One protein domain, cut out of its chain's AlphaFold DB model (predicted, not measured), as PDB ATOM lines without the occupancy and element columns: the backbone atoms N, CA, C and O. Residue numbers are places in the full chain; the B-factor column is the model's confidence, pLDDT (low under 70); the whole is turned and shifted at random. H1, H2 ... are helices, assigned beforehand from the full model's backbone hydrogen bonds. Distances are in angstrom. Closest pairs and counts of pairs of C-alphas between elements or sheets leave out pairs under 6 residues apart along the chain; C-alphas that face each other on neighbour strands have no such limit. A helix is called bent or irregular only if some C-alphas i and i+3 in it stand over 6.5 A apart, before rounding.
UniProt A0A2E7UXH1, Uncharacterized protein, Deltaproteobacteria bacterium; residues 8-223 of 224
ATOM      1  N   LEU A   8     274.150 233.695 271.158       35.53
ATOM      2  CA  LEU A   8     273.326 233.899 272.366       35.53
ATOM      3  C   LEU A   8     274.043 234.759 273.426       35.53
ATOM      4  O   LEU A   8     273.436 235.634 274.036       35.53
ATOM      5  N   ASN A   9     275.362 234.590 273.565       42.50
ATOM      6  CA  ASN A   9     276.177 235.356 274.518       42.50
ATOM      7  C   ASN A   9     276.356 236.831 274.123       42.50
ATOM      8  O   ASN A   9     276.587 237.674 274.985       42.50
ATOM      9  N   VAL A  10     276.217 237.166 272.836       45.78
ATOM     10  CA  VAL A  10     276.319 238.558 272.361       45.78
ATOM     11  C   VAL A  10     275.019 239.331 272.620       45.78
ATOM     12  O   VAL A  10     275.071 240.521 272.911       45.78
ATOM     13  N   VAL A  11     273.859 238.662 272.604       41.47
ATOM     14  CA  VAL A  11     272.557 239.294 272.895       41.47
ATOM     15  C   VAL A  11     272.330 239.448 274.406       41.47
ATOM     16  O   VAL A  11     271.887 240.507 274.846       41.47
ATOM     17  N   LEU A  12     272.730 238.465 275.225       40.50
ATOM     18  CA  LEU A  12     272.661 238.575 276.693       40.50
ATOM     19  C   LEU A  12     273.691 239.557 277.283       40.50
ATOM     20  O   LEU A  12     273.399 240.224 278.274       40.50
ATOM     21  N   GLY A  13     274.857 239.717 276.647       41.84
ATOM     22  CA  GLY A  13     275.832 240.747 277.025       41.84
ATOM     23  C   GLY A  13     275.359 242.177 276.734       41.84
ATOM     24  O   GLY A  13     275.720 243.102 277.459       41.84
ATOM     25  N   LEU A  14     274.512 242.368 275.716       39.75
ATOM     26  CA  LEU A  14     273.929 243.674 275.394       39.75
ATOM     27  C   LEU A  14     272.758 244.033 276.323       39.75
ATOM     28  O   LEU A  14     272.654 245.190 276.716       39.75
ATOM     29  N   LEU A  15     271.948 243.063 276.760       37.94
ATOM     30  CA  LEU A  15     270.841 243.305 277.701       37.94
ATOM     31  C   LEU A  15     271.308 243.548 279.148       37.94
ATOM     32  O   LEU A  15     270.692 244.338 279.859       37.94
ATOM     33  N   ALA A  16     272.438 242.967 279.562       44.00
ATOM     34  CA  ALA A  16     273.066 243.272 280.851       44.00
ATOM     35  C   ALA A  16     273.836 244.614 280.862       44.00
ATOM     36  O   ALA A  16     274.159 245.129 281.930       44.00
ATOM     37  N   GLY A  17     274.143 245.177 279.685       43.12
ATOM     38  CA  GLY A  17     274.974 246.377 279.540       43.12
ATOM     39  C   GLY A  17     274.231 247.679 279.219       43.12
ATOM     40  O   GLY A  17     274.722 248.740 279.590       43.12
ATOM     41  N   SER A  18     273.073 247.643 278.545       42.53
ATOM     42  CA  SER A  18     272.441 248.867 278.007       42.53
ATOM     43  C   SER A  18     271.096 249.259 278.633       42.53
ATOM     44  O   SER A  18     270.739 250.432 278.572       42.53
ATOM     45  N   GLY A  19     270.379 248.346 279.300       38.00
ATOM     46  CA  GLY A  19     269.067 248.649 279.901       38.00
ATOM     47  C   GLY A  19     269.116 249.477 281.192       38.00
ATOM     48  O   GLY A  19     268.151 250.148 281.536       38.00
ATOM     49  N   TRP A  20     270.255 249.487 281.889       42.56
ATOM     50  CA  TRP A  20     270.401 250.142 283.198       42.56
ATOM     51  C   TRP A  20     271.082 251.513 283.117       42.56
ATOM     52  O   TRP A  20     271.123 252.245 284.102       42.56
ATOM     53  N   TRP A  21     271.612 251.882 281.946       42.28
ATOM     54  CA  TRP A  21     272.352 253.136 281.768       42.28
ATOM     55  C   TRP A  21     271.450 254.333 281.425       42.28
ATOM     56  O   TRP A  21     271.886 255.473 281.548       42.28
ATOM     57  N   MET A  22     270.189 254.091 281.040       38.91
ATOM     58  CA  MET A  22     269.236 255.144 280.657       38.91
ATOM     59  C   MET A  22     268.079 255.356 281.648       38.91
ATOM     60  O   MET A  22     267.569 256.467 281.716       38.91
ATOM     61  N   ALA A  23     267.703 254.364 282.464       39.00
ATOM     62  CA  ALA A  23     266.580 254.502 283.405       39.00
ATOM     63  C   ALA A  23     266.936 255.225 284.725       39.00
ATOM     64  O   ALA A  23     266.046 255.701 285.414       39.00
ATOM     65  N   LEU A  24     268.228 255.381 285.044       40.94
ATOM     66  CA  LEU A  24     268.724 256.237 286.140       40.94
ATOM     67  C   LEU A  24     269.400 257.520 285.623       40.94
ATOM     68  O   LEU A  24     270.041 258.248 286.378       40.94
ATOM     69  N   ALA A  25     269.213 257.860 284.341       39.28
ATOM     70  CA  ALA A  25     269.586 259.166 283.788       39.28
ATOM     71  C   ALA A  25     268.667 260.314 284.286       39.28
ATOM     72  O   ALA A  25     268.594 261.368 283.655       39.28
ATOM     73  N   GLY A  26     267.988 260.106 285.421       36.16
ATOM     74  CA  GLY A  26     267.233 261.091 286.192       36.16
ATOM     75  C   GLY A  26     268.088 261.958 287.118       36.16
ATOM     76  O   GLY A  26     267.561 262.884 287.711       36.16
ATOM     77  N   HIS A  27     269.407 261.763 287.179       37.91
ATOM     78  CA  HIS A  27     270.301 262.848 287.574       37.91
ATOM     79  C   HIS A  27     271.072 263.316 286.353       37.91
ATOM     80  O   HIS A  27     272.159 262.828 286.024       37.91
ATOM     81  N   ARG A  28     270.512 264.338 285.690       37.09
ATOM     82  CA  ARG A  28     271.358 265.336 285.040       37.09
ATOM     83  C   ARG A  28     272.458 265.649 286.047       37.09
ATOM     84  O   ARG A  28     272.189 266.197 287.107       37.09
ATOM     85  N   LYS A  29     273.700 265.299 285.711       41.16
ATOM     86  CA  LYS A  29     274.841 266.070 286.185       41.16
ATOM     87  C   LYS A  29     274.574 267.494 285.718       41.16
ATOM     88  O   LYS A  29     274.978 267.857 284.611       41.16
ATOM     89  N   GLU A  30     273.856 268.271 286.515       43.00
ATOM     90  CA  GLU A  30     273.993 269.708 286.468       43.00
ATOM     91  C   GLU A  30     275.458 269.941 286.798       43.00
ATOM     92  O   GLU A  30     275.937 269.792 287.921       43.00
ATOM     93  N   ARG A  31     276.238 270.172 285.738       40.91
ATOM     94  CA  ARG A  31     277.478 270.903 285.902       40.91
ATOM     95  C   ARG A  31     277.011 272.202 286.521       40.91
ATOM     96  O   ARG A  31     276.425 272.988 285.792       40.91
ATOM     97  N   ILE A  32     277.229 272.356 287.821       40.97
ATOM     98  CA  ILE A  32     277.043 273.613 288.536       40.97
ATOM     99  C   ILE A  32     277.736 274.667 287.671       40.97
ATOM    100  O   ILE A  32     278.976 274.693 287.587       40.97
ATOM    101  N   GLU A  33     276.949 275.431 286.909       50.69
ATOM    102  CA  GLU A  33     277.497 276.440 286.022       50.69
ATOM    103  C   GLU A  33     278.128 277.507 286.920       50.69
ATOM    104  O   GLU A  33     277.862 277.600 288.120       50.69
ATOM    105  N   ARG A  34     279.026 278.336 286.379       50.09
ATOM    106  CA  ARG A  34     279.656 279.394 287.191       50.09
ATOM    107  C   ARG A  34     278.633 280.306 287.891       50.09
ATOM    108  O   ARG A  34     279.009 280.922 288.882       50.09
ATOM    109  N   ARG A  35     277.395 280.380 287.385       45.50
ATOM    110  CA  ARG A  35     276.269 281.093 288.003       45.50
ATOM    111  C   ARG A  35     275.785 280.427 289.288       45.50
ATOM    112  O   ARG A  35     275.802 281.088 290.315       45.50
ATOM    113  N   ASP A  36     275.518 279.127 289.270       51.56
ATOM    114  CA  ASP A  36     275.019 278.399 290.446       51.56
ATOM    115  C   ASP A  36     276.021 278.451 291.613       51.56
ATOM    116  O   ASP A  36     275.645 278.573 292.773       51.56
ATOM    117  N   ARG A  37     277.331 278.470 291.316       50.09
ATOM    118  CA  ARG A  37     278.369 278.694 292.343       50.09
ATOM    119  C   ARG A  37     278.294 280.084 292.974       50.09
ATOM    120  O   ARG A  37     278.593 280.221 294.153       50.09
ATOM    121  N   GLN A  38     277.970 281.117 292.198       51.22
ATOM    122  CA  GLN A  38     277.840 282.480 292.719       51.22
ATOM    123  C   GLN A  38     276.586 282.628 293.576       51.22
ATOM    124  O   GLN A  38     276.661 283.289 294.610       51.22
ATOM    125  N   ASP A  39     275.495 281.971 293.190       51.50
ATOM    126  CA  ASP A  39     274.236 282.001 293.933       51.50
ATOM    127  C   ASP A  39     274.375 281.261 295.274       51.50
ATOM    128  O   ASP A  39     274.051 281.829 296.315       51.50
ATOM    129  N   ILE A  40     275.022 280.086 295.288       56.25
ATOM    130  CA  ILE A  40     275.361 279.354 296.525       56.25
ATOM    131  C   ILE A  40     276.272 280.195 297.440       56.25
ATOM    132  O   ILE A  40     276.044 280.289 298.646       56.25
ATOM    133  N   ILE A  41     277.290 280.868 296.886       55.72
ATOM    134  CA  ILE A  41     278.180 281.740 297.675       55.72
ATOM    135  C   ILE A  41     277.412 282.946 298.245       55.72
ATOM    136  O   ILE A  41     277.634 283.318 299.399       55.72
ATOM    137  N   GLN A  42     276.509 283.565 297.478       52.56
ATOM    138  CA  GLN A  42     275.693 284.683 297.962       52.56
ATOM    139  C   GLN A  42     274.715 284.248 299.054       52.56
ATOM    140  O   GLN A  42     274.551 284.967 300.043       52.56
ATOM    141  N   GLU A  43     274.126 283.063 298.921       57.97
ATOM    142  CA  GLU A  43     273.223 282.497 299.917       57.97
ATOM    143  C   GLU A  43     273.960 282.224 301.239       57.97
ATOM    144  O   GLU A  43     273.514 282.679 302.297       57.97
ATOM    145  N   ILE A  44     275.163 281.641 301.189       56.75
ATOM    146  CA  ILE A  44     276.011 281.385 302.370       56.75
ATOM    147  C   ILE A  44     276.457 282.693 303.050       56.75
ATOM    148  O   ILE A  44     276.421 282.810 304.280       56.75
ATOM    149  N   VAL A  45     276.843 283.712 302.273       53.59
ATOM    150  CA  VAL A  45     277.198 285.041 302.810       53.59
ATOM    151  C   VAL A  45     275.989 285.706 303.480       53.59
ATOM    152  O   VAL A  45     276.140 286.353 304.521       53.59
ATOM    153  N   SER A  46     274.787 285.524 302.930       54.72
ATOM    154  CA  SER A  46     273.552 286.059 303.509       54.72
ATOM    155  C   SER A  46     273.169 285.363 304.823       54.72
ATOM    156  O   SER A  46     272.843 286.043 305.799       54.72
ATOM    157  N   GLN A  47     273.331 284.037 304.908       53.12
ATOM    158  CA  GLN A  47     273.076 283.270 306.130       53.12
ATOM    159  C   GLN A  47     274.078 283.600 307.248       53.12
ATOM    160  O   GLN A  47     273.687 283.742 308.408       53.12
ATOM    161  N   LYS A  48     275.362 283.823 306.923       51.88
ATOM    162  CA  LYS A  48     276.354 284.296 307.909       51.88
ATOM    163  C   LYS A  48     276.086 285.723 308.393       51.88
ATOM    164  O   LYS A  48     276.367 286.018 309.553       51.88
ATOM    165  N   ARG A  49     275.500 286.597 307.563       49.84
ATOM    166  CA  ARG A  49     275.050 287.930 308.007       49.84
ATOM    167  C   ARG A  49     273.952 287.842 309.063       49.84
ATOM    168  O   ARG A  49     274.017 288.585 310.035       49.84
ATOM    169  N   MET A  50     273.015 286.904 308.921       47.50
ATOM    170  CA  MET A  50     271.966 286.686 309.926       47.50
ATOM    171  C   MET A  50     272.490 286.023 311.209       47.50
ATOM    172  O   MET A  50     271.953 286.256 312.287       47.50
ATOM    173  N   ARG A  51     273.582 285.250 311.137       44.78
ATOM    174  CA  ARG A  51     274.204 284.624 312.321       44.78
ATOM    175  C   ARG A  51     275.055 285.576 313.174       44.78
ATOM    176  O   ARG A  51     275.364 285.233 314.310       44.78
ATOM    177  N   ASN A  52     275.395 286.764 312.666       45.81
ATOM    178  CA  ASN A  52     276.133 287.800 313.405       45.81
ATOM    179  C   ASN A  52     275.231 288.806 314.148       45.81
ATOM    180  O   ASN A  52     275.746 289.746 314.747       45.81
ATOM    181  N   GLU A  53     273.911 288.597 314.190       40.75
ATOM    182  CA  GLU A  53     272.992 289.358 315.056       40.75
ATOM    183  C   GLU A  53     272.880 288.764 316.475       40.75
ATOM    184  O   GLU A  53     271.857 288.889 317.146       40.75
ATOM    185  N   VAL A  54     273.941 288.122 316.978       37.25
ATOM    186  CA  VAL A  54     274.058 287.842 318.415       37.25
ATOM    187  C   VAL A  54     274.484 289.148 319.094       37.25
ATOM    188  O   VAL A  54     275.565 289.658 318.781       37.25
ATOM    189  N   PRO A  55     273.682 289.726 320.008       36.47
ATOM    190  CA  PRO A  55     274.033 290.974 320.660       36.47
ATOM    191  C   PRO A  55     275.178 290.695 321.632       36.47
ATOM    192  O   PRO A  55     274.967 290.248 322.759       36.47
ATOM    193  N   VAL A  56     276.410 290.956 321.206       40.16
ATOM    194  CA  VAL A  56     277.528 291.067 322.137       40.16
ATOM    195  C   VAL A  56     277.276 292.341 322.941       40.16
ATOM    196  O   VAL A  56     277.453 293.450 322.440       40.16
ATOM    197  N   GLN A  57     276.809 292.193 324.184       38.38
ATOM    198  CA  GLN A  57     276.913 293.262 325.172       38.38
ATOM    199  C   GLN A  57     278.403 293.528 325.394       38.38
ATOM    200  O   GLN A  57     279.084 292.782 326.092       38.38
ATOM    201  N   ILE A  58     278.917 294.567 324.744       39.84
ATOM    202  CA  ILE A  58     280.255 295.086 324.997       39.84
ATOM    203  C   ILE A  58     280.119 296.026 326.194       39.84
ATOM    204  O   ILE A  58     279.524 297.101 326.082       39.84
ATOM    205  N   GLU A  59     280.636 295.605 327.349       37.53
ATOM    206  CA  GLU A  59     280.833 296.496 328.489       37.53
ATOM    207  C   GLU A  59     281.664 297.710 328.050       37.53
ATOM    208  O   GLU A  59     282.732 297.591 327.445       37.53
ATOM    209  N   ALA A  60     281.132 298.897 328.330       42.72
ATOM    210  CA  ALA A  60     281.736 300.165 327.975       42.72
ATOM    211  C   ALA A  60     283.072 300.365 328.710       42.72
ATOM    212  O   ALA A  60     283.103 300.565 329.923       42.72
ATOM    213  N   SER A  61     284.167 300.393 327.950       30.22
ATOM    214  CA  SER A  61     285.445 300.985 328.359       30.22
ATOM    215  C   SER A  61     285.696 302.246 327.516       30.22
ATOM    216  O   SER A  61     285.343 302.260 326.332       30.22
ATOM    217  N   PRO A  62     286.204 303.351 328.094       43.22
ATOM    218  CA  PRO A  62     286.052 304.670 327.501       43.22
ATOM    219  C   PRO A  62     287.109 304.987 326.434       43.22
ATOM    220  O   PRO A  62     288.293 304.715 326.607       43.22
ATOM    221  N   ALA A  63     286.633 305.713 325.416       35.69
ATOM    222  CA  ALA A  63     287.309 306.630 324.487       35.69
ATOM    223  C   ALA A  63     287.365 306.164 323.012       35.69
ATOM    224  O   ALA A  63     288.020 305.172 322.691       35.69
ATOM    225  N   PRO A  64     286.739 306.924 322.085       44.62
ATOM    226  CA  PRO A  64     286.767 306.646 320.658       44.62
ATOM    227  C   PRO A  64     288.118 307.101 320.100       44.62
ATOM    228  O   PRO A  64     288.296 308.261 319.729       44.62
ATOM    229  N   GLN A  65     289.101 306.205 320.040       44.25
ATOM    230  CA  GLN A  65     290.297 306.452 319.235       44.25
ATOM    231  C   GLN A  65     289.971 306.176 317.765       44.25
ATOM    232  O   GLN A  65     290.257 305.118 317.222       44.25
ATOM    233  N   SER A  66     289.306 307.178 317.182       46.19
ATOM    234  CA  SER A  66     289.180 307.527 315.764       46.19
ATOM    235  C   SER A  66     289.063 306.366 314.768       46.19
ATOM    236  O   SER A  66     290.071 305.789 314.348       46.19
ATOM    237  N   SER A  67     287.849 306.155 314.261       51.12
ATOM    238  CA  SER A  67     287.611 305.494 312.971       51.12
ATOM    239  C   SER A  67     288.548 306.013 311.865       51.12
ATOM    240  O   SER A  67     289.043 305.215 311.080       51.12
ATOM    241  N   GLU A  68     288.910 307.303 311.890       51.00
ATOM    242  CA  GLU A  68     289.863 307.930 310.954       51.00
ATOM    243  C   GLU A  68     291.293 307.351 311.012       51.00
ATOM    244  O   GLU A  68     291.982 307.325 309.995       51.00
ATOM    245  N   ARG A  69     291.776 306.853 312.166       52.50
ATOM    246  CA  ARG A  69     293.112 306.217 312.247       52.50
ATOM    247  C   ARG A  69     293.102 304.806 311.680       52.50
ATOM    248  O   ARG A  69     294.043 304.444 310.979       52.50
ATOM    249  N   VAL A  70     292.044 304.045 311.952       54.66
ATOM    250  CA  VAL A  70     291.838 302.711 311.371       54.66
ATOM    251  C   VAL A  70     291.693 302.827 309.851       54.66
ATOM    252  O   VAL A  70     292.350 302.089 309.123       54.66
ATOM    253  N   GLU A  71     290.938 303.817 309.367       56.78
ATOM    254  CA  GLU A  71     290.828 304.139 307.939       56.78
ATOM    255  C   GLU A  71     292.168 304.571 307.325       56.78
ATOM    256  O   GLU A  71     292.490 304.130 306.226       56.78
ATOM    257  N   SER A  72     292.989 305.363 308.029       58.22
ATOM    258  CA  SER A  72     294.320 305.749 307.531       58.22
ATOM    259  C   SER A  72     295.304 304.574 307.446       58.22
ATOM    260  O   SER A  72     296.077 304.495 306.496       58.22
ATOM    261  N   CYS A  73     295.244 303.622 308.387       58.53
ATOM    262  CA  CYS A  73     296.065 302.408 308.356       58.53
ATOM    263  C   CYS A  73     295.598 301.429 307.271       58.53
ATOM    264  O   CYS A  73     296.424 300.772 306.652       58.53
ATOM    265  N   LEU A  74     294.292 301.364 306.998       59.75
ATOM    266  CA  LEU A  74     293.728 300.585 305.890       59.75
ATOM    267  C   LEU A  74     293.999 301.209 304.513       59.75
ATOM    268  O   LEU A  74     293.779 300.541 303.508       59.75
ATOM    269  N   GLN A  75     294.451 302.464 304.440       67.50
ATOM    270  CA  GLN A  75     294.902 303.107 303.200       67.50
ATOM    271  C   GLN A  75     296.398 302.902 302.921       67.50
ATOM    272  O   GLN A  75     296.860 303.252 301.834       67.50
ATOM    273  N   ASP A  76     297.156 302.325 303.861       74.44
ATOM    274  CA  ASP A  76     298.553 301.962 303.632       74.44
ATOM    275  C   ASP A  76     298.632 300.774 302.649       74.44
ATOM    276  O   ASP A  76     298.069 299.708 302.933       74.44
ATOM    277  N   PRO A  77     299.331 300.909 301.503       75.75
ATOM    278  CA  PRO A  77     299.440 299.842 300.510       75.75
ATOM    279  C   PRO A  77     300.025 298.537 301.063       75.75
ATOM    280  O   PRO A  77     299.693 297.462 300.569       75.75
ATOM    281  N   SER A  78     300.895 298.612 302.077       76.31
ATOM    282  CA  SER A  78     301.501 297.432 302.705       76.31
ATOM    283  C   SER A  78     300.484 296.645 303.536       76.31
ATOM    284  O   SER A  78     300.372 295.429 303.386       76.31
ATOM    285  N   VAL A  79     299.668 297.352 304.321       71.19
ATOM    286  CA  VAL A  79     298.591 296.777 305.138       71.19
ATOM    287  C   VAL A  79     297.481 296.223 304.246       71.19
ATOM    288  O   VAL A  79     296.995 295.123 304.494       71.19
ATOM    289  N   GLN A  80     297.118 296.917 303.162       72.00
ATOM    290  CA  GLN A  80     296.162 296.391 302.178       72.00
ATOM    291  C   GLN A  80     296.648 295.081 301.555       72.00
ATOM    292  O   GLN A  80     295.872 294.137 301.420       72.00
ATOM    293  N   HIS A  81     297.935 294.995 301.217       75.56
ATOM    294  CA  HIS A  81     298.504 293.797 300.614       75.56
ATOM    295  C   HIS A  81     298.581 292.617 301.601       75.56
ATOM    296  O   HIS A  81     298.369 291.471 301.196       75.56
ATOM    297  N   GLU A  82     298.855 292.870 302.886       74.56
ATOM    298  CA  GLU A  82     298.810 291.846 303.942       74.56
ATOM    299  C   GLU A  82     297.383 291.368 304.225       74.56
ATOM    300  O   GLU A  82     297.145 290.160 304.295       74.56
ATOM    301  N   VAL A  83     296.420 292.290 304.313       73.25
ATOM    302  CA  VAL A  83     294.998 291.964 304.496       73.25
ATOM    303  C   VAL A  83     294.470 291.172 303.303       73.25
ATOM    304  O   VAL A  83     293.794 290.163 303.492       73.25
ATOM    305  N   GLU A  84     294.812 291.557 302.072       73.56
ATOM    306  CA  GLU A  84     294.460 290.778 300.884       73.56
ATOM    307  C   GLU A  84     295.100 289.389 300.883       73.56
ATOM    308  O   GLU A  84     294.461 288.424 300.464       73.56
ATOM    309  N   ALA A  85     296.357 289.265 301.318       77.50
ATOM    310  CA  ALA A  85     297.043 287.981 301.387       77.50
ATOM    311  C   ALA A  85     296.398 287.054 302.430       77.50
ATOM    312  O   ALA A  85     296.140 285.891 302.122       77.50
ATOM    313  N   GLN A  86     296.068 287.572 303.618       71.62
ATOM    314  CA  GLN A  86     295.334 286.823 304.644       71.62
ATOM    315  C   GLN A  86     293.920 286.462 304.192       71.62
ATOM    316  O   GLN A  86     293.513 285.314 304.337       71.62
ATOM    317  N   ALA A  87     293.189 287.394 303.575       68.12
ATOM    318  CA  ALA A  87     291.854 287.125 303.052       68.12
ATOM    319  C   ALA A  87     291.877 286.057 301.947       68.12
ATOM    320  O   ALA A  87     291.009 285.187 301.918       68.12
ATOM    321  N   LYS A  88     292.883 286.074 301.060       75.50
ATOM    322  CA  LYS A  88     293.090 285.028 300.044       75.50
ATOM    323  C   LYS A  88     293.436 283.680 300.678       75.50
ATOM    324  O   LYS A  88     292.922 282.665 300.217       75.50
ATOM    325  N   ALA A  89     294.265 283.663 301.723       77.06
ATOM    326  CA  ALA A  89     294.606 282.442 302.450       77.06
ATOM    327  C   ALA A  89     293.374 281.830 303.136       77.06
ATOM    328  O   ALA A  89     293.084 280.659 302.918       77.06
ATOM    329  N   TRP A  90     292.591 282.633 303.863       67.19
ATOM    330  CA  TRP A  90     291.347 282.179 304.491       67.19
ATOM    331  C   TRP A  90     290.288 281.758 303.474       67.19
ATOM    332  O   TRP A  90     289.592 280.772 303.685       67.19
ATOM    333  N   ALA A  91     290.169 282.457 302.342       64.69
ATOM    334  CA  ALA A  91     289.259 282.045 301.277       64.69
ATOM    335  C   ALA A  91     289.662 280.694 300.664       64.69
ATOM    336  O   ALA A  91     288.789 279.892 300.337       64.69
ATOM    337  N   ALA A  92     290.964 280.427 300.521       70.06
ATOM    338  CA  ALA A  92     291.461 279.132 300.062       70.06
ATOM    339  C   ALA A  92     291.214 278.024 301.098       70.06
ATOM    340  O   ALA A  92     290.791 276.936 300.722       70.06
ATOM    341  N   GLU A  93     291.426 278.310 302.382       71.19
ATOM    342  CA  GLU A  93     291.172 277.382 303.490       71.19
ATOM    343  C   GLU A  93     289.690 276.996 303.570       71.19
ATOM    344  O   GLU A  93     289.364 275.817 303.463       71.19
ATOM    345  N   ILE A  94     288.789 277.984 303.598       68.12
ATOM    346  CA  ILE A  94     287.333 277.764 303.588       68.12
ATOM    347  C   ILE A  94     286.902 277.021 302.319       68.12
ATOM    348  O   ILE A  94     286.060 276.132 302.369       68.12
ATOM    349  N   SER A  95     287.466 277.372 301.159       68.69
ATOM    350  CA  SER A  95     287.136 276.674 299.914       68.69
ATOM    351  C   SER A  95     287.560 275.208 299.944       68.69
ATOM    352  O   SER A  95     286.886 274.399 299.315       68.69
ATOM    353  N   ASN A  96     288.669 274.868 300.599       76.56
ATOM    354  CA  ASN A  96     289.112 273.484 300.719       76.56
ATOM    355  C   ASN A  96     288.244 272.719 301.720       76.56
ATOM    356  O   ASN A  96     287.787 271.635 301.384       76.56
ATOM    357  N   GLU A  97     287.940 273.315 302.874       73.62
ATOM    358  CA  GLU A  97     287.060 272.732 303.896       73.62
ATOM    359  C   GLU A  97     285.677 272.397 303.315       73.62
ATOM    360  O   GLU A  97     285.236 271.254 303.381       73.62
ATOM    361  N   VAL A  98     285.048 273.338 302.603       69.88
ATOM    362  CA  VAL A  98     283.748 273.109 301.945       69.88
ATOM    363  C   VAL A  98     283.832 272.031 300.857       69.88
ATOM    364  O   VAL A  98     282.885 271.277 300.643       69.88
ATOM    365  N   LEU A  99     284.954 271.941 300.133       71.25
ATOM    366  CA  LEU A  99     285.145 270.896 299.123       71.25
ATOM    367  C   LEU A  99     285.340 269.512 299.747       71.25
ATOM    368  O   LEU A  99     284.926 268.528 299.132       71.25
ATOM    369  N   GLU A 100     285.989 269.430 300.905       80.56
ATOM    370  CA  GLU A 100     286.159 268.196 301.672       80.56
ATOM    371  C   GLU A 100     284.825 267.753 302.282       80.56
ATOM    372  O   GLU A 100     284.431 266.608 302.070       80.56
ATOM    373  N   GLU A 101     284.078 268.664 302.913       79.81
ATOM    374  CA  GLU A 101     282.727 268.403 303.433       79.81
ATOM    375  C   GLU A 101     281.778 267.921 302.329       79.81
ATOM    376  O   GLU A 101     281.129 266.889 302.472       79.81
ATOM    377  N   TYR A 102     281.758 268.592 301.174       70.62
ATOM    378  CA  TYR A 102     280.920 268.171 300.050       70.62
ATOM    379  C   TYR A 102     281.307 266.784 299.513       70.62
ATOM    380  O   TYR A 102     280.451 265.985 299.129       70.62
ATOM    381  N   GLN A 103     282.608 266.476 299.448       75.50
ATOM    382  CA  GLN A 103     283.068 265.143 299.050       75.50
ATOM    383  C   GLN A 103     282.661 264.078 300.069       75.50
ATOM    384  O   GLN A 103     282.337 262.958 299.669       75.50
ATOM    385  N   GLU A 104     282.652 264.434 301.351       83.81
ATOM    386  CA  GLU A 104     282.226 263.569 302.441       83.81
ATOM    387  C   GLU A 104     280.730 263.270 302.393       83.81
ATOM    388  O   GLU A 104     280.347 262.100 302.385       83.81
ATOM    389  N   GLU A 105     279.891 264.296 302.263       77.12
ATOM    390  CA  GLU A 105     278.440 264.145 302.112       77.12
ATOM    391  C   GLU A 105     278.103 263.277 300.895       77.12
ATOM    392  O   GLU A 105     277.352 262.311 300.992       77.12
ATOM    393  N   GLN A 106     278.747 263.537 299.751       74.19
ATOM    394  CA  GLN A 106     278.567 262.736 298.536       74.19
ATOM    395  C   GLN A 106     279.036 261.283 298.684       74.19
ATOM    396  O   GLN A 106     278.578 260.397 297.953       74.19
ATOM    397  N   ARG A 107     280.001 261.020 299.569       80.62
ATOM    398  CA  ARG A 107     280.458 259.667 299.890       80.62
ATOM    399  C   ARG A 107     279.440 258.960 300.779       80.62
ATOM    400  O   ARG A 107     279.084 257.826 300.463       80.62
ATOM    401  N   GLN A 108     278.942 259.634 301.812       83.06
ATOM    402  CA  GLN A 108     277.917 259.112 302.716       83.06
ATOM    403  C   GLN A 108     276.615 258.807 301.974       83.06
ATOM    404  O   GLN A 108     276.132 257.681 302.049       83.06
ATOM    405  N   GLU A 109     276.129 259.729 301.142       81.69
ATOM    406  CA  GLU A 109     274.914 259.539 300.343       81.69
ATOM    407  C   GLU A 109     275.014 258.289 299.449       81.69
ATOM    408  O   GLU A 109     274.108 257.458 299.391       81.69
ATOM    409  N   LYS A 110     276.163 258.086 298.788       77.88
ATOM    410  CA  LYS A 110     276.397 256.883 297.970       77.88
ATOM    411  C   LYS A 110     276.445 255.607 298.797       77.88
ATOM    412  O   LYS A 110     276.028 254.560 298.301       77.88
ATOM    413  N   MET A 111     276.999 255.664 300.007       81.31
ATOM    414  CA  MET A 111     277.032 254.517 300.911       81.31
ATOM    415  C   MET A 111     275.624 254.156 301.381       81.31
ATOM    416  O   MET A 111     275.261 252.984 301.323       81.31
ATOM    417  N   GLU A 112     274.813 255.144 301.753       83.62
ATOM    418  CA  GLU A 112     273.415 254.950 302.145       83.62
ATOM    419  C   GLU A 112     272.584 254.370 300.998       83.62
ATOM    420  O   GLU A 112     271.933 253.342 301.174       83.62
ATOM    421  N   GLN A 113     272.677 254.948 299.796       80.06
ATOM    422  CA  GLN A 113     271.990 254.434 298.605       80.06
ATOM    423  C   GLN A 113     272.415 252.999 298.271       80.06
ATOM    424  O   GLN A 113     271.589 252.162 297.894       80.06
ATOM    425  N   ALA A 114     273.708 252.687 298.394       81.06
ATOM    426  CA  ALA A 114     274.205 251.337 298.168       81.06
ATOM    427  C   ALA A 114     273.696 250.353 299.230       81.06
ATOM    428  O   ALA A 114     273.314 249.241 298.865       81.06
ATOM    429  N   SER A 115     273.659 250.757 300.503       81.88
ATOM    430  CA  SER A 115     273.139 249.935 301.600       81.88
ATOM    431  C   SER A 115     271.654 249.644 301.417       81.88
ATOM    432  O   SER A 115     271.274 248.480 301.337       81.88
ATOM    433  N   GLN A 116     270.837 250.685 301.223       83.62
ATOM    434  CA  GLN A 116     269.397 250.553 300.980       83.62
ATOM    435  C   GLN A 116     269.117 249.621 299.801       83.62
ATOM    436  O   GLN A 116     268.234 248.770 299.854       83.62
ATOM    437  N   ARG A 117     269.913 249.731 298.731       82.56
ATOM    438  CA  ARG A 117     269.785 248.839 297.583       82.56
ATOM    439  C   ARG A 117     270.108 247.385 297.927       82.56
ATOM    440  O   ARG A 117     269.477 246.496 297.363       82.56
ATOM    441  N   MET A 118     271.105 247.118 298.772       85.75
ATOM    442  CA  MET A 118     271.402 245.749 299.206       85.75
ATOM    443  C   MET A 118     270.277 245.179 300.063       85.75
ATOM    444  O   MET A 118     269.945 244.015 299.878       85.75
ATOM    445  N   ASP A 119     269.674 245.997 300.920       85.19
ATOM    446  CA  ASP A 119     268.569 245.591 301.790       85.19
ATOM    447  C   ASP A 119     267.327 245.230 300.967       85.19
ATOM    448  O   ASP A 119     266.844 244.106 301.050       85.19
ATOM    449  N   VAL A 120     266.910 246.106 300.044       86.69
ATOM    450  CA  VAL A 120     265.792 245.824 299.122       86.69
ATOM    451  C   VAL A 120     266.042 244.559 298.300       86.69
ATOM    452  O   VAL A 120     265.135 243.766 298.058       86.69
ATOM    453  N   MET A 121     267.278 244.355 297.841       85.50
ATOM    454  CA  MET A 121     267.618 243.142 297.103       85.50
ATOM    455  C   MET A 121     267.564 241.905 297.999       85.50
ATOM    456  O   MET A 121     267.084 240.877 297.537       85.50
ATOM    457  N   GLN A 122     268.037 241.979 299.244       87.81
ATOM    458  CA  GLN A 122     267.922 240.865 300.180       87.81
ATOM    459  C   GLN A 122     266.453 240.492 300.382       87.81
ATOM    460  O   GLN A 122     266.123 239.322 300.218       87.81
ATOM    461  N   ASP A 123     265.576 241.475 300.596       87.00
ATOM    462  CA  ASP A 123     264.137 241.245 300.751       87.00
ATOM    463  C   ASP A 123     263.529 240.547 299.525       87.00
ATOM    464  O   ASP A 123     262.759 239.603 299.672       87.00
ATOM    465  N   VAL A 124     263.907 240.954 298.305       87.88
ATOM    466  CA  VAL A 124     263.472 240.280 297.065       87.88
ATOM    467  C   VAL A 124     263.873 238.806 297.066       87.88
ATOM    468  O   VAL A 124     263.059 237.951 296.730       87.88
ATOM    469  N   PHE A 125     265.118 238.493 297.429       88.50
ATOM    470  CA  PHE A 125     265.582 237.106 297.445       88.50
ATOM    471  C   PHE A 125     264.923 236.293 298.563       88.50
ATOM    472  O   PHE A 125     264.525 235.165 298.305       88.50
ATOM    473  N   THR A 126     264.778 236.849 299.764       89.75
ATOM    474  CA  THR A 126     264.100 236.202 300.897       89.75
ATOM    475  C   THR A 126     262.638 235.904 300.553       89.75
ATOM    476  O   THR A 126     262.213 234.757 300.658       89.75
ATOM    477  N   ASN A 127     261.900 236.877 300.012       87.25
ATOM    478  CA  ASN A 127     260.518 236.663 299.568       87.25
ATOM    479  C   ASN A 127     260.430 235.627 298.437       87.25
ATOM    480  O   ASN A 127     259.507 234.817 298.408       87.25
ATOM    481  N   ALA A 128     261.398 235.621 297.516       86.50
ATOM    482  CA  ALA A 128     261.459 234.615 296.461       86.50
ATOM    483  C   ALA A 128     261.730 233.207 297.014       86.50
ATOM    484  O   ALA A 128     261.220 232.241 296.453       86.50
ATOM    485  N   VAL A 129     262.510 233.069 298.095       89.12
ATOM    486  CA  VAL A 129     262.703 231.778 298.780       89.12
ATOM    487  C   VAL A 129     261.388 231.306 299.383       89.12
ATOM    488  O   VAL A 129     261.042 230.142 299.204       89.12
ATOM    489  N   ASP A 130     260.646 232.195 300.044       90.31
ATOM    490  CA  ASP A 130     259.360 231.854 300.657       90.31
ATOM    491  C   ASP A 130     258.332 231.426 299.602       90.31
ATOM    492  O   ASP A 130     257.727 230.362 299.725       90.31
ATOM    493  N   ALA A 131     258.203 232.195 298.516       89.12
ATOM    494  CA  ALA A 131     257.293 231.883 297.416       89.12
ATOM    495  C   ALA A 131     257.672 230.578 296.695       89.12
ATOM    496  O   ALA A 131     256.809 229.754 296.398       89.12
ATOM    497  N   TYR A 132     258.968 230.351 296.462       84.00
ATOM    498  CA  TYR A 132     259.462 229.100 295.889       84.00
ATOM    499  C   TYR A 132     259.199 227.905 296.818       84.00
ATOM    500  O   TYR A 132     258.807 226.833 296.356       84.00
ATOM    501  N   ALA A 133     259.405 228.074 298.126       90.06
ATOM    502  CA  ALA A 133     259.174 227.018 299.103       90.06
ATOM    503  C   ALA A 133     257.691 226.640 299.208       90.06
ATOM    504  O   ALA A 133     257.383 225.454 299.322       90.06
ATOM    505  N   GLU A 134     256.795 227.627 299.133       91.00
ATOM    506  CA  GLU A 134     255.346 227.421 299.127       91.00
ATOM    507  C   GLU A 134     254.869 226.713 297.849       91.00
ATOM    508  O   GLU A 134     254.158 225.712 297.945       91.00
ATOM    509  N   GLU A 135     255.282 227.176 296.661       91.38
ATOM    510  CA  GLU A 135     254.820 226.610 295.380       91.38
ATOM    511  C   GLU A 135     255.261 225.151 295.192       91.38
ATOM    512  O   GLU A 135     254.498 224.318 294.694       91.38
ATOM    513  N   PHE A 136     256.493 224.822 295.590       90.94
ATOM    514  CA  PHE A 136     257.073 223.496 295.370       90.94
ATOM    515  C   PHE A 136     257.015 222.568 296.590       90.94
ATOM    516  O   PHE A 136     257.582 221.476 296.526       90.94
ATOM    517  N   ASP A 137     256.340 222.970 297.674       89.25
ATOM    518  CA  ASP A 137     256.259 222.221 298.942       89.25
ATOM    519  C   ASP A 137     257.653 221.756 299.418       89.25
ATOM    520  O   ASP A 137     257.915 220.579 299.686       89.25
ATOM    521  N   VAL A 138     258.600 222.699 299.427       85.81
ATOM    522  CA  VAL A 138     260.006 222.430 299.755       85.81
ATOM    523  C   VAL A 138     260.135 222.102 301.240       85.81
ATOM    524  O   VAL A 138     259.568 222.780 302.097       85.81
ATOM    525  N   GLU A 139     260.944 221.090 301.572       91.50
ATOM    526  CA  GLU A 139     261.198 220.735 302.969       91.50
ATOM    527  C   GLU A 139     261.707 221.951 303.774       91.50
ATOM    528  O   GLU A 139     262.630 222.638 303.321       91.50
ATOM    529  N   PRO A 140     261.202 222.192 305.004       91.25
ATOM    530  CA  PRO A 140     261.577 223.366 305.797       91.25
ATOM    531  C   PRO A 140     263.088 223.535 305.989       91.25
ATOM    532  O   PRO A 140     263.598 224.649 305.959       91.25
ATOM    533  N   MET A 141     263.823 222.426 306.121       94.12
ATOM    534  CA  MET A 141     265.283 222.439 306.248       94.12
ATOM    535  C   MET A 141     265.977 222.973 304.984       94.12
ATOM    536  O   MET A 141     266.994 223.652 305.080       94.12
ATOM    537  N   VAL A 142     265.451 222.663 303.797       88.56
ATOM    538  CA  VAL A 142     266.005 223.136 302.519       88.56
ATOM    539  C   VAL A 142     265.690 224.619 302.325       88.56
ATOM    540  O   VAL A 142     266.566 225.371 301.902       88.56
ATOM    541  N   SER A 143     264.485 225.059 302.700       90.50
ATOM    542  CA  SER A 143     264.112 226.482 302.719       90.50
ATOM    543  C   SER A 143     264.998 227.293 303.680       90.50
ATOM    544  O   SER A 143     265.549 228.322 303.292       90.50
ATOM    545  N   GLU A 144     265.250 226.788 304.893       94.06
ATOM    546  CA  GLU A 144     266.154 227.424 305.863       94.06
ATOM    547  C   GLU A 144     267.597 227.512 305.333       94.06
ATOM    548  O   GLU A 144     268.258 228.541 305.474       94.06
ATOM    549  N   GLN A 145     268.086 226.466 304.657       93.44
ATOM    550  CA  GLN A 145     269.404 226.492 304.014       93.44
ATOM    551  C   GLN A 145     269.477 227.507 302.865       93.44
ATOM    552  O   GLN A 145     270.489 228.195 302.728       93.44
ATOM    553  N   LEU A 146     268.420 227.626 302.061       89.81
ATOM    554  CA  LEU A 146     268.294 228.638 301.009       89.81
ATOM    555  C   LEU A 146     268.363 230.056 301.582       89.81
ATOM    556  O   LEU A 146     269.155 230.864 301.092       89.81
ATOM    557  N   HIS A 147     267.600 230.331 302.644       93.56
ATOM    558  CA  HIS A 147     267.663 231.599 303.376       93.56
ATOM    559  C   HIS A 147     269.077 231.870 303.886       93.56
ATOM    560  O   HIS A 147     269.642 232.917 303.579       93.56
ATOM    561  N   GLY A 148     269.720 230.893 304.531       92.69
ATOM    562  CA  GLY A 148     271.098 231.038 305.008       92.69
ATOM    563  C   GLY A 148     272.119 231.322 303.893       92.69
ATOM    564  O   GLY A 148     273.043 232.119 304.079       92.69
ATOM    565  N   ILE A 149     271.956 230.718 302.709       92.44
ATOM    566  CA  ILE A 149     272.806 231.003 301.539       92.44
ATOM    567  C   ILE A 149     272.598 232.442 301.052       92.44
ATOM    568  O   ILE A 149     273.580 233.133 300.755       92.44
ATOM    569  N   VAL A 150     271.343 232.894 300.962       89.50
ATOM    570  CA  VAL A 150     270.984 234.256 300.545       89.50
ATOM    571  C   VAL A 150     271.539 235.276 301.538       89.50
ATOM    572  O   VAL A 150     272.322 236.144 301.141       89.50
ATOM    573  N   GLU A 151     271.206 235.141 302.820       93.38
ATOM    574  CA  GLU A 151     271.627 236.040 303.896       93.38
ATOM    575  C   GLU A 151     273.152 236.137 303.970       93.38
ATOM    576  O   GLU A 151     273.717 237.225 303.821       93.38
ATOM    577  N   GLY A 152     273.847 234.997 304.052       93.19
ATOM    578  CA  GLY A 152     275.309 234.963 304.081       93.19
ATOM    579  C   GLY A 152     275.960 235.479 302.787       93.19
ATOM    580  O   GLY A 152     277.116 235.918 302.782       93.19
ATOM    581  N   GLY A 153     275.250 235.439 301.657       91.06
ATOM    582  CA  GLY A 153     275.666 236.066 300.405       91.06
ATOM    583  C   GLY A 153     275.617 237.596 300.466       91.06
ATOM    584  O   GLY A 153     276.559 238.260 300.020       91.06
ATOM    585  N   PHE A 154     274.551 238.159 301.039       90.31
ATOM    586  CA  PHE A 154     274.397 239.604 301.224       90.31
ATOM    587  C   PHE A 154     275.309 240.153 302.319       90.31
ATOM    588  O   PHE A 154     275.945 241.182 302.097       90.31
ATOM    589  N   GLU A 155     275.480 239.450 303.439       93.94
ATOM    590  CA  GLU A 155     276.450 239.812 304.482       93.94
ATOM    591  C   GLU A 155     277.871 239.928 303.921       93.94
ATOM    592  O   GLU A 155     278.549 240.938 304.130       93.94
ATOM    593  N   ARG A 156     278.304 238.950 303.113       93.56
ATOM    594  CA  ARG A 156     279.603 239.011 302.428       93.56
ATOM    595  C   ARG A 156     279.693 240.185 301.454       93.56
ATOM    596  O   ARG A 156     280.732 240.837 301.386       93.56
ATOM    597  N   GLN A 157     278.629 240.485 300.708       90.00
ATOM    598  CA  GLN A 157     278.617 241.640 299.802       90.00
ATOM    599  C   GLN A 157     278.683 242.978 300.552       90.00
ATOM    600  O   GLN A 157     279.398 243.871 300.091       90.00
ATOM    601  N   ARG A 158     278.005 243.102 301.702       90.56
ATOM    602  CA  ARG A 158     278.088 244.275 302.586       90.56
ATOM    603  C   ARG A 158     279.501 244.452 303.131       90.56
ATOM    604  O   ARG A 158     280.063 245.530 302.977       90.56
ATOM    605  N   ALA A 159     280.109 243.387 303.655       93.00
ATOM    606  CA  ALA A 159     281.479 243.426 304.170       93.00
ATOM    607  C   ALA A 159     282.491 243.853 303.091       93.00
ATOM    608  O   ALA A 159     283.294 244.756 303.309       93.00
ATOM    609  N   LEU A 160     282.412 243.272 301.886       91.88
ATOM    610  CA  LEU A 160     283.281 243.659 300.768       91.88
ATOM    611  C   LEU A 160     283.069 245.115 300.339       91.88
ATOM    612  O   LEU A 160     284.018 245.793 299.945       91.88
ATOM    613  N   PHE A 161     281.825 245.598 300.368       91.12
ATOM    614  CA  PHE A 161     281.523 246.987 300.039       91.12
ATOM    615  C   PHE A 161     282.043 247.951 301.104       91.12
ATOM    616  O   PHE A 161     282.621 248.973 300.743       91.12
ATOM    617  N   GLN A 162     281.922 247.597 302.382       90.69
ATOM    618  CA  GLN A 162     282.487 248.362 303.486       90.69
ATOM    619  C   GLN A 162     284.006 248.501 303.332       90.69
ATOM    620  O   GLN A 162     284.501 249.622 303.235       90.69
ATOM    621  N   GLN A 163     284.722 247.388 303.147       91.25
ATOM    622  CA  GLN A 163     286.171 247.388 302.903       91.25
ATOM    623  C   GLN A 163     286.562 248.232 301.679       91.25
ATOM    624  O   GLN A 163     287.585 248.917 301.665       91.25
ATOM    625  N   HIS A 164     285.740 248.220 300.624       91.19
ATOM    626  CA  HIS A 164     285.956 249.082 299.465       91.19
ATOM    627  C   HIS A 164     285.743 250.570 299.786       91.19
ATOM    628  O   HIS A 164     286.528 251.406 299.337       91.19
ATOM    629  N   SER A 165     284.704 250.900 300.554       85.56
ATOM    630  CA  SER A 165     284.363 252.274 300.939       85.56
ATOM    631  C   SER A 165     285.365 252.896 301.919       85.56
ATOM    632  O   SER A 165     285.611 254.100 301.862       85.56
ATOM    633  N   GLU A 166     285.992 252.065 302.753       88.25
ATOM    634  CA  GLU A 166     287.040 252.439 303.712       88.25
ATOM    635  C   GLU A 166     288.434 252.501 303.058       88.25
ATOM    636  O   GLU A 166     289.406 252.921 303.681       88.25
ATOM    637  N   GLY A 167     288.541 252.131 301.776       87.62
ATOM    638  CA  GLY A 167     289.789 252.176 301.015       87.62
ATOM    639  C   GLY A 167     290.733 250.995 301.262       87.62
ATOM    640  O   GLY A 167     291.849 251.007 300.743       87.62
ATOM    641  N   GLU A 168     290.298 249.967 301.995       93.38
ATOM    642  CA  GLU A 168     291.063 248.732 302.223       93.38
ATOM    643  C   GLU A 168     291.190 247.890 300.946       93.38
ATOM    644  O   GLU A 168     292.200 247.219 300.732       93.38
ATOM    645  N   LEU A 169     290.176 247.951 300.075       90.12
ATOM    646  CA  LEU A 169     290.175 247.291 298.771       90.12
ATOM    647  C   LEU A 169     290.231 248.300 297.629       90.12
ATOM    648  O   LEU A 169     289.381 249.193 297.499       90.12
ATOM    649  N   SER A 170     291.152 248.073 296.691       90.94
ATOM    650  CA  SER A 170     291.105 248.773 295.413       90.94
ATOM    651  C   SER A 170     289.821 248.427 294.650       90.94
ATOM    652  O   SER A 170     289.235 247.350 294.788       90.94
ATOM    653  N   SER A 171     289.411 249.311 293.735       88.62
ATOM    654  CA  SER A 171     288.253 249.058 292.859       88.62
ATOM    655  C   SER A 171     288.363 247.749 292.066       88.62
ATOM    656  O   SER A 171     287.345 247.172 291.682       88.62
ATOM    657  N   ARG A 172     289.586 247.293 291.762       91.31
ATOM    658  CA  ARG A 172     289.813 246.043 291.031       91.31
ATOM    659  C   ARG A 172     289.617 244.836 291.941       91.31
ATOM    660  O   ARG A 172     288.913 243.916 291.541       91.31
ATOM    661  N   GLU A 173     290.201 244.857 293.135       91.38
ATOM    662  CA  GLU A 173     290.079 243.773 294.119       91.38
ATOM    663  C   GLU A 173     288.632 243.594 294.562       91.38
ATOM    664  O   GLU A 173     288.116 242.482 294.491       91.38
ATOM    665  N   TYR A 174     287.939 244.693 294.878       90.31
ATOM    666  CA  TYR A 174     286.517 244.663 295.209       90.31
ATOM    667  C   TYR A 174     285.692 243.971 294.117       90.31
ATOM    668  O   TYR A 174     284.879 243.096 294.402       90.31
ATOM    669  N   ARG A 175     285.912 244.313 292.838       89.00
ATOM    670  CA  ARG A 175     285.181 243.685 291.724       89.00
ATOM    671  C   ARG A 175     285.466 242.192 291.614       89.00
ATOM    672  O   ARG A 175     284.532 241.446 291.326       89.00
ATOM    673  N   THR A 176     286.715 241.776 291.805       93.94
ATOM    674  CA  THR A 176     287.107 240.363 291.776       93.94
ATOM    675  C   THR A 176     286.420 239.599 292.904       93.94
ATOM    676  O   THR A 176     285.610 238.721 292.617       93.94
ATOM    677  N   LEU A 177     286.630 240.015 294.156       92.31
ATOM    678  CA  LEU A 177     286.083 239.347 295.341       92.31
ATOM    679  C   LEU A 177     284.551 239.337 295.340       92.31
ATOM    680  O   LEU A 177     283.927 238.331 295.661       92.31
ATOM    681  N   ARG A 178     283.915 240.429 294.905       91.81
ATOM    682  CA  ARG A 178     282.454 240.492 294.764       91.81
ATOM    683  C   ARG A 178     281.941 239.491 293.729       91.81
ATOM    684  O   ARG A 178     280.879 238.906 293.917       91.81
ATOM    685  N   ASN A 179     282.639 239.336 292.604       90.94
ATOM    686  CA  ASN A 179     282.230 238.386 291.570       90.94
ATOM    687  C   ASN A 179     282.458 236.935 292.021       90.94
ATOM    688  O   ASN A 179     281.625 236.090 291.709       90.94
ATOM    689  N   GLU A 180     283.532 236.671 292.767       93.06
ATOM    690  CA  GLU A 180     283.800 235.373 293.401       93.06
ATOM    691  C   GLU A 180     282.710 235.031 294.421       93.06
ATOM    692  O   GLU A 180     282.034 234.023 294.258       93.06
ATOM    693  N   ALA A 181     282.403 235.930 295.360       89.00
ATOM    694  CA  ALA A 181     281.334 235.726 296.342       89.00
ATOM    695  C   ALA A 181     279.961 235.461 295.690       89.00
ATOM    696  O   ALA A 181     279.170 234.656 296.181       89.00
ATOM    697  N   ARG A 182     279.668 236.115 294.555       88.88
ATOM    698  CA  ARG A 182     278.452 235.848 293.766       88.88
ATOM    699  C   ARG A 182     278.477 234.482 293.088       88.88
ATOM    700  O   ARG A 182     277.436 233.834 293.009       88.88
ATOM    701  N   ALA A 183     279.628 234.073 292.559       90.69
ATOM    702  CA  ALA A 183     279.791 232.761 291.951       90.69
ATOM    703  C   ALA A 183     279.640 231.652 292.999       90.69
ATOM    704  O   ALA A 183     278.922 230.692 292.737       90.69
ATOM    705  N   ASP A 184     280.218 231.838 294.186       90.69
ATOM    706  CA  ASP A 184     280.101 230.917 295.318       90.69
ATOM    707  C   ASP A 184     278.649 230.786 295.776       90.69
ATOM    708  O   ASP A 184     278.141 229.675 295.878       90.69
ATOM    709  N   GLY A 185     277.943 231.908 295.964       87.75
ATOM    710  CA  GLY A 185     276.519 231.884 296.312       87.75
ATOM    711  C   GLY A 185     275.684 231.148 295.262       87.75
ATOM    712  O   GLY A 185     274.880 230.285 295.602       87.75
ATOM    713  N   LYS A 186     275.926 231.412 293.971       88.69
ATOM    714  CA  LYS A 186     275.255 230.689 292.881       88.69
ATOM    715  C   LYS A 186     275.575 229.192 292.900       88.69
ATOM    716  O   LYS A 186     274.680 228.393 292.646       88.69
ATOM    717  N   ALA A 187     276.826 228.821 293.161       91.56
ATOM    718  CA  ALA A 187     277.237 227.427 293.266       91.56
ATOM    719  C   ALA A 187     276.542 226.737 294.448       91.56
ATOM    720  O   ALA A 187     276.008 225.655 294.266       91.56
ATOM    721  N   SER A 188     276.432 227.392 295.607       91.44
ATOM    722  CA  SER A 188     275.715 226.841 296.765       91.44
ATOM    723  C   SER A 188     274.222 226.632 296.499       91.44
ATOM    724  O   SER A 188     273.687 225.589 296.865       91.44
ATOM    725  N   VAL A 189     273.548 227.574 295.826       85.69
ATOM    726  CA  VAL A 189     272.141 227.377 295.422       85.69
ATOM    727  C   VAL A 189     272.024 226.233 294.409       85.69
ATOM    728  O   VAL A 189     271.097 225.435 294.495       85.69
ATOM    729  N   LEU A 190     272.972 226.120 293.473       89.12
ATOM    730  CA  LEU A 190     273.013 225.023 292.504       89.12
ATOM    731  C   LEU A 190     273.229 223.659 293.162       89.12
ATOM    732  O   LEU A 190     272.563 222.703 292.781       89.12
ATOM    733  N   ASP A 191     274.122 223.572 294.140       92.50
ATOM    734  CA  ASP A 191     274.381 222.338 294.882       92.50
ATOM    735  C   ASP A 191     273.154 221.908 295.698       92.50
ATOM    736  O   ASP A 191     272.898 220.713 295.841       92.50
ATOM    737  N   LEU A 192     272.381 222.876 296.204       90.44
ATOM    738  CA  LEU A 192     271.189 222.627 297.012       90.44
ATOM    739  C   LEU A 192     269.954 222.266 296.171       90.44
ATOM    740  O   LEU A 192     269.222 221.346 296.524       90.44
ATOM    741  N   LEU A 193     269.713 222.983 295.069       86.75
ATOM    742  CA  LEU A 193     268.483 222.875 294.271       86.75
ATOM    743  C   LEU A 193     268.640 222.106 292.953       86.75
ATOM    744  O   LEU A 193     267.646 221.739 292.325       86.75
ATOM    745  N   GLY A 194     269.869 221.878 292.495       89.19
ATOM    746  CA  GLY A 194     270.140 221.369 291.154       89.19
ATOM    747  C   GLY A 194     269.856 222.392 290.045       89.19
ATOM    748  O   GLY A 194     269.391 223.507 290.277       89.19
ATOM    749  N   GLU A 195     270.168 222.023 288.798       89.00
ATOM    750  CA  GLU A 195     270.045 222.934 287.645       89.00
ATOM    751  C   GLU A 195     268.600 223.381 287.380       89.00
ATOM    752  O   GLU A 195     268.372 224.542 287.035       89.00
ATOM    753  N   GLU A 196     267.634 222.471 287.543       84.81
ATOM    754  CA  GLU A 196     266.212 222.764 287.340       84.81
ATOM    755  C   GLU A 196     265.674 223.666 288.457       84.81
ATOM    756  O   GLU A 196     265.141 224.732 288.160       84.81
ATOM    757  N   GLY A 197     265.949 223.343 289.726       81.38
ATOM    758  CA  GLY A 197     265.506 224.168 290.851       81.38
ATOM    759  C   GLY A 197     266.126 225.571 290.864       81.38
ATOM    760  O   GLY A 197     265.440 226.537 291.171       81.38
ATOM    761  N   VAL A 198     267.385 225.742 290.434       84.38
ATOM    762  CA  VAL A 198     267.983 227.085 290.244       84.38
ATOM    763  C   VAL A 198     267.241 227.894 289.186       84.38
ATOM    764  O   VAL A 198     267.105 229.113 289.317       84.38
ATOM    765  N   LYS A 199     266.826 227.244 288.097       83.62
ATOM    766  CA  LYS A 199     266.111 227.916 287.014       83.62
ATOM    767  C   LYS A 199     264.743 228.383 287.499       83.62
ATOM    768  O   LYS A 199     264.402 229.534 287.237       83.62
ATOM    769  N   ASP A 200     264.023 227.519 288.205       83.12
ATOM    770  CA  ASP A 200     262.691 227.809 288.728       83.12
ATOM    771  C   ASP A 200     262.771 228.873 289.828       83.12
ATOM    772  O   ASP A 200     262.138 229.917 289.707       83.12
ATOM    773  N   PHE A 201     263.674 228.732 290.804       82.25
ATOM    774  CA  PHE A 201     263.957 229.774 291.800       82.25
ATOM    775  C   PHE A 201     264.322 231.123 291.155       82.25
ATOM    776  O   PHE A 201     263.891 232.188 291.596       82.25
ATOM    777  N   GLY A 202     265.081 231.098 290.055       82.75
ATOM    778  CA  GLY A 202     265.414 232.295 289.288       82.75
ATOM    779  C   GLY A 202     264.203 233.014 288.682       82.75
ATOM    780  O   GLY A 202     264.301 234.217 288.439       82.75
ATOM    781  N   GLN A 203     263.086 232.319 288.441       87.81
ATOM    782  CA  GLN A 203     261.824 232.929 288.010       87.81
ATOM    783  C   GLN A 203     261.159 233.674 289.169       87.81
ATOM    784  O   GLN A 203     260.848 234.849 289.006       87.81
ATOM    785  N   PHE A 204     261.082 233.073 290.359       84.06
ATOM    786  CA  PHE A 204     260.548 233.741 291.557       84.06
ATOM    787  C   PHE A 204     261.319 235.018 291.900       84.06
ATOM    788  O   PHE A 204     260.727 236.056 292.175       84.06
ATOM    789  N   VAL A 205     262.652 234.990 291.795       86.19
ATOM    790  CA  VAL A 205     263.481 236.193 291.989       86.19
ATOM    791  C   VAL A 205     263.166 237.278 290.948       86.19
ATOM    792  O   VAL A 205     263.237 238.469 291.254       86.19
ATOM    793  N   GLN A 206     262.845 236.900 289.706       85.38
ATOM    794  CA  GLN A 206     262.467 237.859 288.660       85.38
ATOM    795  C   GLN A 206     261.089 238.462 288.918       85.38
ATOM    796  O   GLN A 206     260.965 239.682 288.844       85.38
ATOM    797  N   GLU A 207     260.104 237.632 289.246       85.75
ATOM    798  CA  GLU A 207     258.732 238.046 289.549       85.75
ATOM    799  C   GLU A 207     258.693 238.974 290.766       85.75
ATOM    800  O   GLU A 207     258.120 240.062 290.704       85.75
ATOM    801  N   GLU A 208     259.411 238.630 291.837       80.88
ATOM    802  CA  GLU A 208     259.531 239.495 293.011       80.88
ATOM    803  C   GLU A 208     260.287 240.793 292.712       80.88
ATOM    804  O   GLU A 208     259.899 241.877 293.155       80.88
ATOM    805  N   GLY A 209     261.331 240.724 291.884       81.38
ATOM    806  CA  GLY A 209     262.023 241.916 291.403       81.38
ATOM    807  C   GLY A 209     261.131 242.829 290.552       81.38
ATOM    808  O   GLY A 209     261.290 244.049 290.592       81.38
ATOM    809  N   GLU A 210     260.203 242.272 289.774       88.06
ATOM    810  CA  GLU A 210     259.190 243.029 289.032       88.06
ATOM    811  C   GLU A 210     258.174 243.668 289.973       88.06
ATOM    812  O   GLU A 210     257.973 244.880 289.890       88.06
ATOM    813  N   ARG A 211     257.647 242.905 290.935       83.88
ATOM    814  CA  ARG A 211     256.699 243.395 291.942       83.88
ATOM    815  C   ARG A 211     257.249 244.590 292.721       83.88
ATOM    816  O   ARG A 211     256.575 245.612 292.839       83.88
ATOM    817  N   VAL A 212     258.492 244.503 293.198       82.56
ATOM    818  CA  VAL A 212     259.138 245.607 293.927       82.56
ATOM    819  C   VAL A 212     259.359 246.824 293.025       82.56
ATOM    820  O   VAL A 212     259.145 247.954 293.460       82.56
ATOM    821  N   ARG A 213     259.740 246.635 291.752       81.75
ATOM    822  CA  ARG A 213     259.879 247.755 290.801       81.75
ATOM    823  C   ARG A 213     258.554 248.471 290.558       81.75
ATOM    824  O   ARG A 213     258.535 249.699 290.524       81.75
ATOM    825  N   GLU A 214     257.472 247.722 290.386       86.19
ATOM    826  CA  GLU A 214     256.132 248.287 290.220       86.19
ATOM    827  C   GLU A 214     255.671 249.025 291.478       86.19
ATOM    828  O   GLU A 214     255.101 250.111 291.383       86.19
ATOM    829  N   GLU A 215     255.963 248.481 292.661       78.81
ATOM    830  CA  GLU A 215     255.635 249.130 293.927       78.81
ATOM    831  C   GLU A 215     256.392 250.449 294.116       78.81
ATOM    832  O   GLU A 215     255.784 251.447 294.508       78.81
ATOM    833  N   VAL A 216     257.691 250.481 293.804       78.69
ATOM    834  CA  VAL A 216     258.494 251.712 293.847       78.69
ATOM    835  C   VAL A 216     257.949 252.739 292.855       78.69
ATOM    836  O   VAL A 216     257.666 253.867 293.252       78.69
ATOM    837  N   ALA A 217     257.698 252.340 291.604       78.62
ATOM    838  CA  ALA A 217     257.152 253.234 290.581       78.62
ATOM    839  C   ALA A 217     255.767 253.793 290.958       78.62
ATOM    840  O   ALA A 217     255.460 254.948 290.665       78.62
ATOM    841  N   ARG A 218     254.926 252.996 291.632       81.88
ATOM    842  CA  ARG A 218     253.623 253.453 292.137       81.88
ATOM    843  C   ARG A 218     253.782 254.479 293.260       81.88
ATOM    844  O   ARG A 218     253.093 255.492 293.245       81.88
ATOM    845  N   ARG A 219     254.698 254.244 294.208       73.38
ATOM    846  CA  ARG A 219     254.968 255.183 295.313       73.38
ATOM    847  C   ARG A 219     255.512 256.523 294.814       73.38
ATOM    848  O   ARG A 219     255.174 257.545 295.395       73.38
ATOM    849  N   GLU A 220     256.306 256.522 293.745       72.25
ATOM    850  CA  GLU A 220     256.795 257.751 293.103       72.25
ATOM    851  C   GLU A 220     255.652 258.558 292.459       72.25
ATOM    852  O   GLU A 220     255.613 259.773 292.598       72.25
ATOM    853  N   GLN A 221     254.669 257.897 291.835       68.94
ATOM    854  CA  GLN A 221     253.508 258.567 291.222       68.94
ATOM    855  C   GLN A 221     252.491 259.120 292.231       68.94
ATOM    856  O   GLN A 221     251.712 260.001 291.885       68.94
ATOM    857  N   GLU A 222     252.452 258.583 293.450       69.75
ATOM    858  CA  GLU A 222     251.544 259.028 294.519       69.75
ATOM    859  C   GLU A 222     252.113 260.203 295.344       69.75
ATOM    860  O   GLU A 222     251.400 260.759 296.180       69.75
ATOM    861  N   GLN A 223     253.385 260.562 295.134       54.16
ATOM    862  CA  GLN A 223     254.076 261.659 295.831       54.16
ATOM    863  C   GLN A 223     254.195 262.953 295.003       54.16
ATOM    864  O   GLN A 223     254.553 263.984 295.579       54.16
TER     865      GLN A 223
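AT A GLANCE: This is residues 8 to 223 of the 224 residues of an uncharacterized protein of Deltaproteobacteria bacterium (UniProt A0A2E7UXH1). One very long helix, H4, makes the long axis of a rod; at its last part H5 folds back along it, H6a folds back again along H5, and H6b crosses H4 at a steep tilt, while much of H4's first half, residues 84 to 106 among it, stands free. H1, H2 and the long links round them are strung out without touching any helix, and little H3 makes a corner with H4 at the rod's other end. The printed part has 216 residues with six named helices, H1 to H6 in chain order, and no named strand; the class is all helix. It is extended, with a radius of gyration of the C-alphas of 29.5 A and spans of 93 by 37 by 32 A.

HOW THE PARTS SIT: Begin at H4, residues 77 to 135. With residues 111 to 133 alone it touches H5, residues 140 to 165, in a helical hairpin at a shallow tilt of 11 degrees, opposite ways; the closest C-alphas, of Ala 133 and Ser 143, are 6.1 A apart. By its hydrogen bonds H6, residues 171 to 221, was assigned as one helix, but it is bent: C-alphas 192 and 195 are 9.4 A apart, and its arms are H6a, residues 171 to 192, and H6b, residues 195 to 221. H5 and H6a touch in a second helical hairpin, opposite ways at a shallow tilt of 3 degrees; look at Gly 153 and Gly 185, their closest C-alphas, 5.9 A apart. H6b, with residues 200 to 212 alone, touches residues 124 to 132 of H4 at a steep tilt of 52 degrees; the closest C-alphas are those of Ala 128 and Phe 204, 5.1 A apart. H6a is apart from H4. H6a and H6b only just touch, only at the corner, with 3 pairs of C-alphas within 8 A; the closest are those of Leu 190 and Val 198, 5.9 A apart. H3, residues 67 to 74, is close to H4 but not clearly touching, about perpendicular at 82 degrees; the closest C-alphas are those of Leu 74 and Gln 80, 6.1 A apart. In H1, residues 8 to 18, in H2, residues 34 to 51, and in H3, H4, H5, H6a and H6b every O i to N i+4 pair is within hydrogen-bond range.

IN THESE COORDINATES: Find C-alpha 77 at (299.440, 299.842, 300.510); from there H4 runs 85.9 A to C-alpha 135 at (254.820, 226.610, 295.380). H5 is 37.1 A long, H6a 31.7 A, H6b 39.4 A and H2 26.2 A; H1 and H3 are shorter. H1 begins at C-alpha 8, (273.326, 233.899, 272.366).

THE WHOLE: The C-alphas farthest apart, of Ala 63 and Glu 196, are 94.1 A apart. The printed part has no cut; the links H1 to H2 and H2 to H3 are long, 15 residues each. Mean pLDDT of the printed part is 72.1, and residues 8 to 75 are among those under 70.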